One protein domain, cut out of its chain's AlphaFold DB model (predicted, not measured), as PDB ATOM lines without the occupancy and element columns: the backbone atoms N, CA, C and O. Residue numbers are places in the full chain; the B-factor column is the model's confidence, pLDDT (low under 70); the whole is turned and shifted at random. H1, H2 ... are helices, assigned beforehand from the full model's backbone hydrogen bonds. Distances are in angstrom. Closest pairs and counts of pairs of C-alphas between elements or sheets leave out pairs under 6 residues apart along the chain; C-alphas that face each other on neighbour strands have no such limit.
ATOM      1  N   SER A  34      33.837  -7.241  10.976       87.75
ATOM      2  CA  SER A  34      33.165  -6.855   9.737       87.75
ATOM      3  C   SER A  34      31.648  -6.846   9.905       87.75
ATOM      4  O   SER A  34      31.020  -5.832   9.608       87.75
ATOM      5  N   ASP A  35      31.081  -7.919  10.462       89.94
ATOM      6  CA  ASP A  35      29.635  -8.035  10.684       89.94
ATOM      7  C   ASP A  35      29.138  -6.963  11.655       89.94
ATOM      8  O   ASP A  35      28.102  -6.348  11.429       89.94
ATOM      9  N   ALA A  36      29.898  -6.688  12.718       90.75
ATOM     10  CA  ALA A  36      29.573  -5.646  13.684       90.75
ATOM     11  C   ALA A  36      29.515  -4.256  13.029       90.75
ATOM     12  O   ALA A  36      28.579  -3.497  13.284       90.75
ATOM     13  N   ARG A  37      30.474  -3.931  12.147       91.56
ATOM     14  CA  ARG A  37      30.467  -2.666  11.393       91.56
ATOM     15  C   ARG A  37      29.283  -2.579  10.440       91.56
ATOM     16  O   ARG A  37      28.626  -1.544  10.390       91.56
ATOM     17  N   GLU A  38      28.995  -3.651   9.711       92.69
ATOM     18  CA  GLU A  38      27.863  -3.678   8.788       92.69
ATOM     19  C   GLU A  38      26.526  -3.551   9.533       92.69
ATOM     20  O   GLU A  38      25.686  -2.738   9.148       92.69
ATOM     21  N   MET A  39      26.346  -4.262  10.650       93.12
ATOM     22  CA  MET A  39      25.167  -4.103  11.506       93.12
ATOM     23  C   MET A  39      25.039  -2.682  12.055       93.12
ATOM     24  O   MET A  39      23.936  -2.141  12.055       93.12
ATOM     25  N   ALA A  40      26.138  -2.060  12.494       93.88
ATOM     26  CA  ALA A  40      26.125  -0.680  12.973       93.88
ATOM     27  C   ALA A  40      25.710   0.300  11.864       93.88
ATOM     28  O   ALA A  40      24.903   1.196  12.102       93.88
ATOM     29  N   LEU A  41      26.200   0.095  10.639       95.62
ATOM     30  CA  LEU A  41      25.844   0.923   9.490       95.62
ATOM     31  C   LEU A  41      24.372   0.743   9.096       95.62
ATOM     32  O   LEU A  41      23.652   1.718   8.886       95.62
ATOM     33  N   LEU A  42      23.885  -0.498   9.071       95.25
ATOM     34  CA  LEU A  42      22.472  -0.797   8.850       95.25
ATOM     35  C   LEU A  42      21.591  -0.192   9.944       95.25
ATOM     36  O   LEU A  42      20.534   0.351   9.638       95.25
ATOM     37  N   ALA A  43      22.013  -0.249  11.207       94.81
ATOM     38  CA  ALA A  43      21.293   0.366  12.315       94.81
ATOM     39  C   ALA A  43      21.251   1.894  12.179       94.81
ATOM     40  O   ALA A  43      20.185   2.478  12.360       94.81
ATOM     41  N   TYR A  44      22.365   2.521  11.785       96.31
ATOM     42  CA  TYR A  44      22.457   3.963  11.547       96.31
ATOM     43  C   TYR A  44      21.430   4.439  10.510       96.31
ATOM     44  O   TYR A  44      20.674   5.370  10.768       96.31
ATOM     45  N   PHE A  45      21.320   3.742   9.375       95.44
ATOM     46  CA  PHE A  45      20.308   4.033   8.351       95.44
ATOM     47  C   PHE A  45      18.918   3.448   8.673       95.44
ATOM     48  O   PHE A  45      17.982   3.568   7.885       95.44
ATOM     49  N   GLY A  46      18.759   2.784   9.820       92.88
ATOM     50  CA  GLY A  46      17.521   2.127  10.231       92.88
ATOM     51  C   GLY A  46      17.076   0.973   9.316       92.88
ATOM     52  O   GLY A  46      15.889   0.643   9.268       92.88
ATOM     53  N   ALA A  47      18.009   0.367   8.590       93.25
ATOM     54  CA  ALA A  47      17.816  -0.816   7.757       93.25
ATOM     55  C   ALA A  47      18.125  -2.137   8.492       93.25
ATOM     56  O   ALA A  47      17.968  -3.207   7.908       93.25
ATOM     57  N   LEU A  48      18.535  -2.090   9.766       94.25
ATOM     58  CA  LEU A  48      18.664  -3.279  10.611       94.25
ATOM     59  C   LEU A  48      17.293  -3.657  11.210       94.25
ATOM     60  O   LEU A  48      16.696  -2.830  11.910       94.25
ATOM     61  N   PRO A  49      16.771  -4.878  10.986       93.31
ATOM     62  CA  PRO A  49      15.497  -5.276  11.574       93.31
ATOM     63  C   PRO A  49      15.578  -5.353  13.105       93.31
ATOM     64  O   PRO A  49      16.596  -5.728  13.686       93.31
ATOM     65  N   ARG A  50      14.473  -5.024  13.781       88.44
ATOM     66  CA  ARG A  50      14.407  -5.050  15.249       88.44
ATOM     67  C   ARG A  50      14.625  -6.466  15.785       88.44
ATOM     68  O   ARG A  50      14.056  -7.420  15.267       88.44
ATOM     69  N   GLY A  51      15.414  -6.582  16.853       83.44
ATOM     70  CA  GLY A  51      15.678  -7.855  17.533       83.44
ATOM     71  C   GLY A  51      16.682  -8.769  16.825       83.44
ATOM     72  O   GLY A  51      16.990  -9.837  17.348       83.44
ATOM     73  N   VAL A  52      17.219  -8.357  15.672       85.06
ATOM     74  CA  VAL A  52      18.298  -9.080  14.994       85.06
ATOM     75  C   VAL A  52      19.587  -8.950  15.799       85.06
ATOM     76  O   VAL A  52      19.960  -7.857  16.219       85.06
ATOM     77  N   ARG A  53      20.257 -10.087  16.013       82.56
ATOM     78  CA  ARG A  53      21.506 -10.180  16.784       82.56
ATOM     79  C   ARG A  53      22.744 -10.504  15.945       82.56
ATOM     80  O   ARG A  53      23.841 -10.567  16.485       82.56
ATOM     81  N   GLY A  54      22.566 -10.707  14.646       86.62
ATOM     82  CA  GLY A  54      23.632 -11.076  13.728       86.62
ATOM     83  C   GLY A  54      23.181 -10.933  12.283       86.62
ATOM     84  O   GLY A  54      21.981 -10.935  11.986       86.62
ATOM     85  N   LEU A  55      24.146 -10.814  11.377       89.94
ATOM     86  CA  LEU A  55      23.858 -10.895   9.953       89.94
ATOM     87  C   LEU A  55      23.463 -12.328   9.581       89.94
ATOM     88  O   LEU A  55      23.959 -13.285  10.182       89.94
ATOM     89  N   PRO A  56      22.581 -12.517   8.589       89.75
ATOM     90  CA  PRO A  56      22.279 -13.848   8.112       89.75
ATOM     91  C   PRO A  56      23.532 -14.531   7.539       89.75
ATOM     92  O   PRO A  56      24.299 -13.899   6.814       89.75
ATOM     93  N   PRO A  57      23.711 -15.846   7.756       83.94
ATOM     94  CA  PRO A  57      24.910 -16.574   7.326       83.94
ATOM     95  C   PRO A  57      25.020 -16.734   5.800       83.94
ATOM     96  O   PRO A  57      26.017 -17.235   5.287       83.94
ATOM     97  N   SER A  58      23.975 -16.371   5.056       85.69
ATOM     98  CA  SER A  58      23.955 -16.402   3.595       85.69
ATOM     99  C   SER A  58      23.047 -15.308   3.047       85.69
ATOM    100  O   SER A  58      22.116 -14.867   3.725       85.69
ATOM    101  N   SER A  59      23.251 -14.943   1.778       82.50
ATOM    102  CA  SER A  59      22.437 -13.939   1.082       82.50
ATOM    103  C   SER A  59      20.934 -14.246   1.112       82.50
ATOM    104  O   SER A  59      20.116 -13.338   1.223       82.50
ATOM    105  N   ARG A  60      20.554 -15.533   1.112       85.00
ATOM    106  CA  ARG A  60      19.151 -15.969   1.218       85.00
ATOM    107  C   ARG A  60      18.470 -15.492   2.497       85.00
ATOM    108  O   ARG A  60      17.261 -15.299   2.494       85.00
ATOM    109  N   GLY A  61      19.210 -15.295   3.585       86.81
ATOM    110  CA  GLY A  61      18.615 -14.855   4.844       86.81
ATOM    111  C   GLY A  61      18.081 -13.420   4.798       86.81
ATOM    112  O   GLY A  61      17.100 -13.107   5.478       86.81
ATOM    113  N   TYR A  62      18.631 -12.578   3.918       90.06
ATOM    114  CA  TYR A  62      18.104 -11.236   3.660       90.06
ATOM    115  C   TYR A  62      16.766 -11.246   2.907       90.06
ATOM    116  O   TYR A  62      16.082 -10.228   2.870       90.06
ATOM    117  N   ALA A  63      16.352 -12.382   2.332       89.69
ATOM    118  CA  ALA A  63      15.031 -12.534   1.719       89.69
ATOM    119  C   ALA A  63      13.904 -12.720   2.753       89.69
ATOM    120  O   ALA A  63      12.729 -12.729   2.393       89.69
ATOM    121  N   SER A  64      14.236 -12.877   4.040       91.31
ATOM    122  CA  SER A  64      13.228 -12.980   5.096       91.31
ATOM    123  C   SER A  64      12.429 -11.681   5.252       91.31
ATOM    124  O   SER A  64      12.946 -10.579   5.050       91.31
ATOM    125  N   ALA A  65      11.160 -11.805   5.653       92.00
ATOM    126  CA  ALA A  65      10.240 -10.672   5.749       92.00
ATOM    127  C   ALA A  65      10.757  -9.491   6.605       92.00
ATOM    128  O   ALA A  65      10.617  -8.355   6.154       92.00
ATOM    129  N   PRO A  66      11.401  -9.694   7.778       92.69
ATOM    130  CA  PRO A  66      11.921  -8.580   8.576       92.69
ATOM    131  C   PRO A  66      13.021  -7.790   7.858       92.69
ATOM    132  O   PRO A  66      13.025  -6.560   7.896       92.69
ATOM    133  N   TRP A  67      13.928  -8.492   7.173       93.50
ATOM    134  CA  TRP A  67      15.001  -7.883   6.388       93.50
ATOM    135  C   TRP A  67      14.451  -7.132   5.182       93.50
ATOM    136  O   TRP A  67      14.762  -5.958   4.998       93.50
ATOM    137  N   GLN A  68      13.558  -7.760   4.419       93.81
ATOM    138  CA  GLN A  68      12.922  -7.130   3.264       93.81
ATOM    139  C   GLN A  68      12.123  -5.883   3.650       93.81
ATOM    140  O   GLN A  68      12.198  -4.875   2.949       93.81
ATOM    141  N   ALA A  69      11.413  -5.909   4.780       92.50
ATOM    142  CA  ALA A  69      10.700  -4.745   5.293       92.50
ATOM    143  C   ALA A  69      11.658  -3.602   5.669       92.50
ATOM    144  O   ALA A  69      11.422  -2.456   5.283       92.50
ATOM    145  N   ALA A  70      12.752  -3.900   6.379       93.06
ATOM    146  CA  ALA A  70      13.723  -2.891   6.800       93.06
ATOM    147  C   ALA A  70      14.470  -2.262   5.610       93.06
ATOM    148  O   ALA A  70      14.569  -1.037   5.527       93.06
ATOM    149  N   ILE A  71      14.923  -3.079   4.652       92.38
ATOM    150  CA  ILE A  71      15.595  -2.611   3.431       92.38
ATOM    151  C   ILE A  71      14.620  -1.795   2.574       92.38
ATOM    152  O   ILE A  71      14.935  -0.673   2.180       92.38
ATOM    153  N   SER A  72      13.406  -2.307   2.336       91.81
ATOM    154  CA  SER A  72      12.396  -1.608   1.528       91.81
ATOM    155  C   SER A  72      12.002  -0.259   2.125       91.81
ATOM    156  O   SER A  72      11.701   0.668   1.377       91.81
ATOM    157  N   ARG A  73      12.021  -0.122   3.457       91.94
ATOM    158  CA  ARG A  73      11.789   1.162   4.129       91.94
ATOM    159  C   ARG A  73      12.846   2.189   3.730       91.94
ATOM    160  O   ARG A  73      12.479   3.264   3.278       91.94
ATOM    161  N   LEU A  74      14.129   1.832   3.820       91.25
ATOM    162  CA  LEU A  74      15.216   2.712   3.383       91.25
ATOM    163  C   LEU A  74      15.112   3.026   1.883       91.25
ATOM    164  O   LEU A  74      15.312   4.166   1.471       91.25
ATOM    165  N   LEU A  75      14.760   2.033   1.058       89.06
ATOM    166  CA  LEU A  75      14.581   2.215  -0.388       89.06
ATOM    167  C   LEU A  75      13.452   3.195  -0.747       89.06
ATOM    168  O   LEU A  75      13.550   3.885  -1.758       89.06
ATOM    169  N   ARG A  76      12.412   3.292   0.085       90.38
ATOM    170  CA  ARG A  76      11.289   4.226  -0.095       90.38
ATOM    171  C   ARG A  76      11.543   5.620   0.459       90.38
ATOM    172  O   ARG A  76      10.779   6.522   0.130       90.38
ATOM    173  N   GLU A  77      12.575   5.792   1.278       89.81
ATOM    174  CA  GLU A  77      12.921   7.102   1.817       89.81
ATOM    175  C   GLU A  77      13.205   8.069   0.651       89.81
ATOM    176  O   GLU A  77      14.000   7.719  -0.242       89.81
ATOM    177  N   PRO A  78      12.537   9.239   0.604       89.00
ATOM    178  CA  PRO A  78      12.745  10.209  -0.458       89.00
ATOM    179  C   PRO A  78      14.178  10.749  -0.365       89.00
ATOM    180  O   PRO A  78      14.572  11.256   0.686       89.00
TER     181      PRO A  78
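This is residues 34 to 78 of the 211 residues of the protein "Hypothetical protein" of Emiliania huxleyi (UniProt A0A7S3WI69). Look first at the longest helix, H3, and at H1 set apart from it: the long unnamed link, residues 45 to 58, runs between them and loops round to short H2, which leads through a tight turn into H3. The printed part has 45 residues with three named helices, in the order H1, H2, H3, and no named strand; the class is all helix. It is compact, with a radius of gyration of the C-alphas of 10.1 A, and spans 29 by 20 by 17 A.

Find C-alpha 65 at (10.240, -10.672, 5.749); from there H3, residues 65 to 76, runs 16.0 A to C-alpha 76 at (11.289, 4.226, -0.095). Before it stands H2, residues 59 to 63, 7.6 A long. H1, residues 34 to 44, begins at C-alpha 34 at (33.165, -6.855, 9.737) and is 15.3 A long.

H3 and H2 are close but not clearly touching; their closest C-alphas, of Gln 68 and Tyr 62, are 6.6 A apart. H1 is apart from both. In H1 and H3 every O i to N i+4 pair is within hydrogen-bond range; in H2 0 of 1 is, beside 2 of 2 O i to N i+3 pairs.

The farthest C-alphas, of Pro 57 and Pro 78, are 30.4 A apart. The printed part has no cut. The link from H1 to H2 is long, 14 residues. No printed residue is under 70 in pLDDT.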